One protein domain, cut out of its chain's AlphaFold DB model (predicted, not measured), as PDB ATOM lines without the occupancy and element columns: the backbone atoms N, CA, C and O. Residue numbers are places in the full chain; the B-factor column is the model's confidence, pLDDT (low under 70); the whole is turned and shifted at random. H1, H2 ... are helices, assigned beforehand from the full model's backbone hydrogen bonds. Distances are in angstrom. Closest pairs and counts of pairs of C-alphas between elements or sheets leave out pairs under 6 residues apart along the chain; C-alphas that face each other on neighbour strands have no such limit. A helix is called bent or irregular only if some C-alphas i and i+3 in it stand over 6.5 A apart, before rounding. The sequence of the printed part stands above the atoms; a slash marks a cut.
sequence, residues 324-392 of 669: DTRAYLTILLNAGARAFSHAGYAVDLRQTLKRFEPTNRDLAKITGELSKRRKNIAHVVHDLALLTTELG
ATOM      1  N   ASP A 324     -15.696  52.078   3.468       84.06
ATOM      2  CA  ASP A 324     -16.927  51.870   2.704       84.06
ATOM      3  C   ASP A 324     -17.496  50.477   2.997       84.06
ATOM      4  O   ASP A 324     -18.689  50.335   3.268       84.06
ATOM      5  N   THR A 325     -16.647  49.449   3.072       84.31
ATOM      6  CA  THR A 325     -17.047  48.094   3.479       84.31
ATOM      7  C   THR A 325     -17.582  48.061   4.917       84.31
ATOM      8  O   THR A 325     -18.578  47.379   5.175       84.31
ATOM      9  N   ARG A 326     -17.016  48.836   5.858       83.38
ATOM     10  CA  ARG A 326     -17.589  48.999   7.215       83.38
ATOM     11  C   ARG A 326     -18.959  49.686   7.182       83.38
ATOM     12  O   ARG A 326     -19.862  49.275   7.918       83.38
ATOM     13  N   ALA A 327     -19.148  50.694   6.329       81.44
ATOM     14  CA  ALA A 327     -20.442  51.354   6.151       81.44
ATOM     15  C   ALA A 327     -21.488  50.399   5.541       81.44
ATOM     16  O   ALA A 327     -22.592  50.276   6.076       81.44
ATOM     17  N   TYR A 328     -21.127  49.639   4.503       82.75
ATOM     18  CA  TYR A 328     -21.977  48.596   3.921       82.75
ATOM     19  C   TYR A 328     -22.320  47.487   4.920       82.75
ATOM     20  O   TYR A 328     -23.482  47.091   4.996       82.75
ATOM     21  N   LEU A 329     -21.364  47.026   5.732       85.00
ATOM     22  CA  LEU A 329     -21.621  46.066   6.810       85.00
ATOM     23  C   LEU A 329     -22.600  46.641   7.846       85.00
ATOM     24  O   LEU A 329     -23.519  45.948   8.274       85.00
ATOM     25  N   THR A 330     -22.466  47.920   8.195       81.69
ATOM     26  CA  THR A 330     -23.389  48.614   9.108       81.69
ATOM     27  C   THR A 330     -24.801  48.703   8.522       81.69
ATOM     28  O   THR A 330     -25.781  48.463   9.229       81.69
ATOM     29  N   ILE A 331     -24.940  48.986   7.223       81.88
ATOM     30  CA  ILE A 331     -26.234  48.977   6.520       81.88
ATOM     31  C   ILE A 331     -26.817  47.556   6.483       81.88
ATOM     32  O   ILE A 331     -27.990  47.371   6.807       81.88
ATOM     33  N   LEU A 332     -26.002  46.548   6.155       85.06
ATOM     34  CA  LEU A 332     -26.399  45.139   6.086       85.06
ATOM     35  C   LEU A 332     -26.872  44.610   7.444       85.06
ATOM     36  O   LEU A 332     -27.909  43.955   7.506       85.06
ATOM     37  N   LEU A 333     -26.172  44.931   8.534       81.88
ATOM     38  CA  LEU A 333     -26.576  44.567   9.894       81.88
ATOM     39  C   LEU A 333     -27.876  45.274  10.301       81.88
ATOM     40  O   LEU A 333     -28.780  44.628  10.824       81.88
ATOM     41  N   ASN A 334     -28.030  46.566   9.991       79.38
ATOM     42  CA  ASN A 334     -29.259  47.316  10.282       79.38
ATOM     43  C   ASN A 334     -30.458  46.909   9.406       79.38
ATOM     44  O   ASN A 334     -31.605  47.135   9.796       79.38
ATOM     45  N   ALA A 335     -30.238  46.352   8.215       76.06
ATOM     46  CA  ALA A 335     -31.286  45.753   7.387       76.06
ATOM     47  C   ALA A 335     -31.621  44.331   7.869       76.06
ATOM     48  O   ALA A 335     -32.788  44.007   8.088       76.06
ATOM     49  N   GLY A 336     -30.594  43.517   8.125       72.94
ATOM     50  CA  GLY A 336     -30.706  42.155   8.639       72.94
ATOM     51  C   GLY A 336     -31.421  42.096   9.985       72.94
ATOM     52  O   GLY A 336     -32.381  41.352  10.117       72.94
ATOM     53  N   ALA A 337     -31.052  42.935  10.956       71.56
ATOM     54  CA  ALA A 337     -31.718  42.999  12.261       71.56
ATOM     55  C   ALA A 337     -33.225  43.305  12.153       71.56
ATOM     56  O   ALA A 337     -34.021  42.767  12.921       71.56
ATOM     57  N   ARG A 338     -33.639  44.110  11.161       70.12
ATOM     58  CA  ARG A 338     -35.061  44.349  10.867       70.12
ATOM     59  C   ARG A 338     -35.735  43.129  10.234       70.12
ATOM     60  O   ARG A 338     -36.854  42.817  10.625       70.12
ATOM     61  N   ALA A 339     -35.064  42.393   9.347       65.31
ATOM     62  CA  ALA A 339     -35.576  41.129   8.800       65.31
ATOM     63  C   ALA A 339     -35.667  40.006   9.859       65.31
ATOM     64  O   ALA A 339     -36.651  39.271   9.905       65.31
ATOM     65  N   PHE A 340     -34.692  39.914  10.770       66.06
ATOM     66  CA  PHE A 340     -34.647  38.924  11.854       66.06
ATOM     67  C   PHE A 340     -35.637  39.191  13.003       66.06
ATOM     68  O   PHE A 340     -35.701  38.402  13.942       66.06
ATOM     69  N   SER A 341     -36.440  40.257  12.927       67.94
ATOM     70  CA  SER A 341     -37.522  40.536  13.886       67.94
ATOM     71  C   SER A 341     -38.681  39.528  13.829       67.94
ATOM     72  O   SER A 341     -39.487  39.473  14.753       67.94
ATOM     73  N   HIS A 342     -38.786  38.742  12.752       67.12
ATOM     74  CA  HIS A 342     -39.887  37.805  12.523       67.12
ATOM     75  C   HIS A 342     -39.526  36.379  12.976       67.12
ATOM     76  O   HIS A 342     -38.482  35.829  12.612       67.12
ATOM     77  N   ALA A 343     -40.416  35.756  13.753       58.84
ATOM     78  CA  ALA A 343     -40.218  34.409  14.282       58.84
ATOM     79  C   ALA A 343     -40.155  33.355  13.157       58.84
ATOM     80  O   ALA A 343     -41.066  33.243  12.343       58.84
ATOM     81  N   GLY A 344     -39.069  32.574  13.131       64.94
ATOM     82  CA  GLY A 344     -38.806  31.511  12.146       64.94
ATOM     83  C   GLY A 344     -37.430  31.630  11.483       64.94
ATOM     84  O   GLY A 344     -36.675  30.658  11.436       64.94
ATOM     85  N   TYR A 345     -37.035  32.849  11.097       68.69
ATOM     86  CA  TYR A 345     -35.832  33.124  10.290       68.69
ATOM     87  C   TYR A 345     -34.511  32.582  10.877       68.69
ATOM     88  O   TYR A 345     -33.579  32.259  10.140       68.69
ATOM     89  N   ALA A 346     -34.415  32.442  12.203       61.09
ATOM     90  CA  ALA A 346     -33.238  31.900  12.890       61.09
ATOM     91  C   ALA A 346     -33.004  30.387  12.657       61.09
ATOM     92  O   ALA A 346     -31.909  29.883  12.933       61.09
ATOM     93  N   VAL A 347     -34.010  29.651  12.170       67.38
ATOM     94  CA  VAL A 347     -33.874  28.246  11.749       67.38
ATOM     95  C   VAL A 347     -33.371  28.185  10.306       67.38
ATOM     96  O   VAL A 347     -32.373  27.512  10.038       67.38
ATOM     97  N   ASP A 348     -33.979  28.959   9.406       70.56
ATOM     98  CA  ASP A 348     -33.594  29.015   7.992       70.56
ATOM     99  C   ASP A 348     -32.191  29.585   7.789       70.56
ATOM    100  O   ASP A 348     -31.416  29.036   7.004       70.56
ATOM    101  N   LEU A 349     -31.797  30.609   8.556       70.69
ATOM    102  CA  LEU A 349     -30.422  31.112   8.556       70.69
ATOM    103  C   LEU A 349     -29.430  30.014   8.968       70.69
ATOM    104  O   LEU A 349     -28.381  29.869   8.348       70.69
ATOM    105  N   ARG A 350     -29.764  29.195   9.973       66.81
ATOM    106  CA  ARG A 350     -28.898  28.104  10.453       66.81
ATOM    107  C   ARG A 350     -28.745  26.994   9.412       66.81
ATOM    108  O   ARG A 350     -27.644  26.475   9.241       66.81
ATOM    109  N   GLN A 351     -29.818  26.651   8.700       72.75
ATOM    110  CA  GLN A 351     -29.765  25.705   7.579       72.75
ATOM    111  C   GLN A 351     -29.003  26.287   6.380       72.75
ATOM    112  O   GLN A 351     -28.206  25.593   5.751       72.75
ATOM    113  N   THR A 352     -29.188  27.575   6.097       73.88
ATOM    114  CA  THR A 352     -28.506  28.292   5.014       73.88
ATOM    115  C   THR A 352     -27.003  28.383   5.266       73.88
ATOM    116  O   THR A 352     -26.220  27.993   4.406       73.88
ATOM    117  N   LEU A 353     -26.576  28.787   6.467       75.38
ATOM    118  CA  LEU A 353     -25.161  28.831   6.851       75.38
ATOM    119  C   LEU A 353     -24.505  27.442   6.814       75.38
ATOM    120  O   LEU A 353     -23.377  27.326   6.342       75.38
ATOM    121  N   LYS A 354     -25.216  26.372   7.205       71.88
ATOM    122  CA  LYS A 354     -24.728  24.992   7.015       71.88
ATOM    123  C   LYS A 354     -24.499  24.640   5.541       71.88
ATOM    124  O   LYS A 354     -23.517  23.976   5.234       71.88
ATOM    125  N   ARG A 355     -25.351  25.107   4.621       78.06
ATOM    126  CA  ARG A 355     -25.171  24.907   3.167       78.06
ATOM    127  C   ARG A 355     -23.998  25.708   2.581       78.06
ATOM    128  O   ARG A 355     -23.531  25.364   1.502       78.06
ATOM    129  N   PHE A 356     -23.504  26.732   3.281       76.50
ATOM    130  CA  PHE A 356     -22.322  27.504   2.879       76.50
ATOM    131  C   PHE A 356     -20.985  26.918   3.367       76.50
ATOM    132  O   PHE A 356     -19.946  27.405   2.927       76.50
ATOM    133  N   GLU A 357     -20.965  25.880   4.213       78.88
ATOM    134  CA  GLU A 357     -19.717  25.270   4.713       78.88
ATOM    135  C   GLU A 357     -18.762  24.815   3.586       78.88
ATOM    136  O   GLU A 357     -17.607  25.258   3.609       78.88
ATOM    137  N   PRO A 358     -19.205  24.088   2.535       78.69
ATOM    138  CA  PRO A 358     -18.321  23.694   1.437       78.69
ATOM    139  C   PRO A 358     -17.770  24.903   0.671       78.69
ATOM    140  O   PRO A 358     -16.577  24.967   0.373       78.69
ATOM    141  N   THR A 359     -18.624  25.900   0.411       77.88
ATOM    142  CA  THR A 359     -18.250  27.156  -0.253       77.88
ATOM    143  C   THR A 359     -17.202  27.918   0.552       77.88
ATOM    144  O   THR A 359     -16.242  28.420  -0.021       77.88
ATOM    145  N   ASN A 360     -17.349  27.980   1.877       77.69
ATOM    146  CA  ASN A 360     -16.427  28.698   2.752       77.69
ATOM    147  C   ASN A 360     -15.078  27.968   2.870       77.69
ATOM    148  O   ASN A 360     -14.022  28.594   2.792       77.69
ATOM    149  N   ARG A 361     -15.100  26.631   2.960       78.06
ATOM    150  CA  ARG A 361     -13.905  25.773   2.920       78.06
ATOM    151  C   ARG A 361     -13.129  25.934   1.613       78.06
ATOM    152  O   ARG A 361     -11.901  26.017   1.626       78.06
ATOM    153  N   ASP A 362     -13.823  25.976   0.480       77.75
ATOM    154  CA  ASP A 362     -13.176  26.051  -0.829       77.75
ATOM    155  C   ASP A 362     -12.766  27.493  -1.190       77.75
ATOM    156  O   ASP A 362     -11.715  27.693  -1.801       77.75
ATOM    157  N   LEU A 363     -13.474  28.508  -0.676       79.69
ATOM    158  CA  LEU A 363     -13.010  29.899  -0.656       79.69
ATOM    159  C   LEU A 363     -11.732  30.059   0.184       79.69
ATOM    160  O   LEU A 363     -10.810  30.735  -0.265       79.69
ATOM    161  N   ALA A 364     -11.631  29.403   1.347       75.44
ATOM    162  CA  ALA A 364     -10.430  29.427   2.186       75.44
ATOM    163  C   ALA A 364      -9.201  28.808   1.489       75.44
ATOM    164  O   ALA A 364      -8.086  29.313   1.631       75.44
ATOM    165  N   LYS A 365      -9.391  27.767   0.664       79.44
ATOM    166  CA  LYS A 365      -8.329  27.256  -0.226       79.44
ATOM    167  C   LYS A 365      -7.904  28.323  -1.238       79.44
ATOM    168  O   LYS A 365      -6.714  28.587  -1.384       79.44
ATOM    169  N   ILE A 366      -8.865  28.965  -1.907       83.12
ATOM    170  CA  ILE A 366      -8.597  29.990  -2.929       83.12
ATOM    171  C   ILE A 366      -7.872  31.203  -2.328       83.12
ATOM    172  O   ILE A 366      -6.888  31.664  -2.906       83.12
ATOM    173  N   THR A 367      -8.287  31.706  -1.162       78.31
ATOM    174  CA  THR A 367      -7.599  32.820  -0.486       78.31
ATOM    175  C   THR A 367      -6.228  32.411   0.058       78.31
ATOM    176  O   THR A 367      -5.289  33.207  -0.021       78.31
ATOM    177  N   GLY A 368      -6.057  31.160   0.500       78.00
ATOM    178  CA  GLY A 368      -4.754  30.577   0.833       78.00
ATOM    179  C   GLY A 368      -3.778  30.569  -0.351       78.00
ATOM    180  O   GLY A 368      -2.658  31.074  -0.235       78.00
ATOM    181  N   GLU A 369      -4.207  30.082  -1.519       86.38
ATOM    182  CA  GLU A 369      -3.385  30.096  -2.738       86.38
ATOM    183  C   GLU A 369      -3.150  31.515  -3.284       86.38
ATOM    184  O   GLU A 369      -2.054  31.821  -3.758       86.38
ATOM    185  N   LEU A 370      -4.117  32.433  -3.156       81.50
ATOM    186  CA  LEU A 370      -3.917  33.854  -3.472       81.50
ATOM    187  C   LEU A 370      -2.890  34.514  -2.537       81.50
ATOM    188  O   LEU A 370      -2.083  35.322  -2.998       81.50
ATOM    189  N   SER A 371      -2.864  34.144  -1.254       79.25
ATOM    190  CA  SER A 371      -1.867  34.617  -0.283       79.25
ATOM    191  C   SER A 371      -0.460  34.111  -0.627       79.25
ATOM    192  O   SER A 371       0.476  34.910  -0.726       79.25
ATOM    193  N   LYS A 372      -0.312  32.814  -0.942       84.56
ATOM    194  CA  LYS A 372       0.938  32.241  -1.481       84.56
ATOM    195  C   LYS A 372       1.374  32.956  -2.763       84.56
ATOM    196  O   LYS A 372       2.512  33.406  -2.861       84.56
ATOM    197  N   ARG A 373       0.457  33.155  -3.717       83.75
ATOM    198  CA  ARG A 373       0.717  33.897  -4.961       83.75
ATOM    199  C   ARG A 373       1.189  35.328  -4.688       83.75
ATOM    200  O   ARG A 373       2.103  35.784  -5.365       83.75
ATOM    201  N   ARG A 374       0.617  36.030  -3.700       80.69
ATOM    202  CA  ARG A 374       1.049  37.385  -3.313       80.69
ATOM    203  C   ARG A 374       2.481  37.393  -2.767       80.69
ATOM    204  O   ARG A 374       3.250  38.262  -3.167       80.69
ATOM    205  N   LYS A 375       2.858  36.416  -1.929       82.56
ATOM    206  CA  LYS A 375       4.248  36.240  -1.460       82.56
ATOM    207  C   LYS A 375       5.205  35.968  -2.629       82.56
ATOM    208  O   LYS A 375       6.208  36.660  -2.765       82.56
ATOM    209  N   ASN A 376       4.843  35.057  -3.534       84.81
ATOM    210  CA  ASN A 376       5.662  34.727  -4.705       84.81
ATOM    211  C   ASN A 376       5.837  35.926  -5.658       84.81
ATOM    212  O   ASN A 376       6.925  36.135  -6.184       84.81
ATOM    213  N   ILE A 377       4.797  36.746  -5.859       84.88
ATOM    214  CA  ILE A 377       4.901  37.995  -6.635       84.88
ATOM    215  C   ILE A 377       5.835  38.994  -5.939       84.88
ATOM    216  O   ILE A 377       6.639  39.627  -6.616       84.88
ATOM    217  N   ALA A 378       5.775  39.121  -4.609       83.56
ATOM    218  CA  ALA A 378       6.682  39.994  -3.865       83.56
ATOM    219  C   ALA A 378       8.153  39.552  -3.995       83.56
ATOM    220  O   ALA A 378       9.013  40.404  -4.201       83.56
ATOM    221  N   HIS A 379       8.429  38.241  -3.961       85.06
ATOM    222  CA  HIS A 379       9.768  37.700  -4.234       85.06
ATOM    223  C   HIS A 379      10.217  38.031  -5.664       85.06
ATOM    224  O   HIS A 379      11.237  38.681  -5.831       85.06
ATOM    225  N   VAL A 380       9.410  37.731  -6.690       89.31
ATOM    226  CA  VAL A 380       9.761  38.037  -8.095       89.31
ATOM    227  C   VAL A 380      10.015  39.534  -8.330       89.31
ATOM    228  O   VAL A 380      10.883  39.891  -9.122       89.31
ATOM    229  N   VAL A 381       9.293  40.426  -7.642       87.94
ATOM    230  CA  VAL A 381       9.543  41.878  -7.697       87.94
ATOM    231  C   VAL A 381      10.854  42.257  -6.996       87.94
ATOM    232  O   VAL A 381      11.578  43.112  -7.503       87.94
ATOM    233  N   HIS A 382      11.188  41.617  -5.873       90.12
ATOM    234  CA  HIS A 382      12.461  41.811  -5.172       90.12
ATOM    235  C   HIS A 382      13.653  41.292  -5.993       90.12
ATOM    236  O   HIS A 382      14.610  42.031  -6.211       90.12
ATOM    237  N   ASP A 383      13.561  40.077  -6.532       86.50
ATOM    238  CA  ASP A 383      14.590  39.451  -7.368       86.50
ATOM    239  C   ASP A 383      14.836  40.267  -8.651       86.50
ATOM    240  O   ASP A 383      15.980  40.483  -9.056       86.50
ATOM    241  N   LEU A 384      13.767  40.795  -9.262       86.69
ATOM    242  CA  LEU A 384      13.865  41.711 -10.400       86.69
ATOM    243  C   LEU A 384      14.511  43.048 -10.013       86.69
ATOM    244  O   LEU A 384      15.281  43.593 -10.807       86.69
ATOM    245  N   ALA A 385      14.235  43.580  -8.818       87.12
ATOM    246  CA  ALA A 385      14.891  44.786  -8.319       87.12
ATOM    247  C   ALA A 385      16.394  44.551  -8.102       87.12
ATOM    248  O   ALA A 385      17.192  45.332  -8.612       87.12
ATOM    249  N   LEU A 386      16.788  43.441  -7.463       88.50
ATOM    250  CA  LEU A 386      18.194  43.045  -7.299       88.50
ATOM    251  C   LEU A 386      18.906  42.905  -8.652       88.50
ATOM    252  O   LEU A 386      19.970  43.492  -8.853       88.50
ATOM    253  N   LEU A 387      18.302  42.188  -9.607       85.38
ATOM    254  CA  LEU A 387      18.860  42.001 -10.949       85.38
ATOM    255  C   LEU A 387      18.983  43.329 -11.712       85.38
ATOM    256  O   LEU A 387      19.978  43.553 -12.397       85.38
ATOM    257  N   THR A 388      18.012  44.233 -11.562       83.31
ATOM    258  CA  THR A 388      18.057  45.574 -12.169       83.31
ATOM    259  C   THR A 388      19.138  46.446 -11.522       83.31
ATOM    260  O   THR A 388      19.834  47.169 -12.231       83.31
ATOM    261  N   THR A 389      19.336  46.354 -10.203       85.19
ATOM    262  CA  THR A 389      20.406  47.060  -9.480       85.19
ATOM    263  C   THR A 389      21.796  46.555  -9.868       85.19
ATOM    264  O   THR A 389      22.693  47.366 -10.084       85.19
ATOM    265  N   GLU A 390      21.988  45.241 -10.008       84.88
ATOM    266  CA  GLU A 390      23.271  44.660 -10.430       84.88
ATOM    267  C   GLU A 390      23.569  44.937 -11.912       84.88
ATOM    268  O   GLU A 390      24.703  45.258 -12.271       84.88
ATOM    269  N   LEU A 391      22.553  44.921 -12.782       82.44
ATOM    270  CA  LEU A 391      22.693  45.382 -14.167       82.44
ATOM    271  C   LEU A 391      23.064  46.876 -14.220       82.44
ATOM    272  O   LEU A 391      23.946  47.270 -14.983       82.44
ATOM    273  N   GLY A 392      22.456  47.688 -13.349       74.06
ATOM    274  CA  GLY A 392      22.769  49.105 -13.139       74.06
ATOM    275  C   GLY A 392      24.125  49.390 -12.481       74.06
ATOM    276  O   GLY A 392      24.520  50.547 -12.425       74.06
TER     277      GLY A 392
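Overview. This is residues 324 to 392 of the 669 residues of the protein "MCE family protein" of Actinobacteria bacterium (UniProt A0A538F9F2). The model is a flat, open hook of three helices: H1 is the short arm, a bare loop and the short helix H2 make the turn, and the long helix H3 runs back past H1 and on as a long shaft. The space between H1 and H3 is empty, and no helix touches another. The printed part has 69 residues with three named helices, in the order H1, H2, H3, and no named strand; the class is all helix. The whole is extended, with a radius of gyration of the C-alphas of 21.9 A, and it spans 70 by 28 by 7 A; H3 makes most of the length.

Arrangement. H1, residues 324 to 339, comes first and touches no helix. A tight link of five residues joins it to H2, residues 345 to 355. H1 and H2 are apart, but only just, with their closest C-alphas 8.1 A from each other. A tight link of one residue, Phe 356, joins H2 to H3, residues 357 to 391. H2 and H3 meet only through their link. H1 and H3 are apart, with no C-alpha of the one within 8 A of the other. Of the backbone O i to N i+4 pairs, 11 of 12 are within hydrogen-bond range in H1 and 6 of 7 in H2. In H3 every such pair is within range. No helix is bent or irregular.

Along the chain. H1 has 16 residues and measures 22.4 A from its first to its last C-alpha. It begins with C-alpha 324 at (-16.927, 51.870, 2.704) and ends with C-alpha 339 at (-35.576, 41.129, 8.800), with x falling along the way. H2 has 11 residues and measures 15.2 A, from Tyr 345 to Arg 355; its first C-alpha is at (-35.832, 33.124, 10.290), and x is higher at its last. H3, the longest helix with 35 residues, measures 50.6 A from Glu 357 to Leu 391. Its last C-alpha is at (22.693, 45.382, -14.167).

Size, cuts and confidence. The two C-alphas farthest apart are those of Ala 343, in the link between H1 and H2, and Gly 392, the last printed residue, at 70.3 A. The first and last printed C-alphas, of Asp 324 and Gly 392, are 42.8 A apart. Residues 324 to 339, 341 to 348 and 350 to 392 stand free. The printed part has no cut, and no link is long. The mean pLDDT of the printed part is 78.5; it is under 70 at residues 339 to 347 and at residue 350.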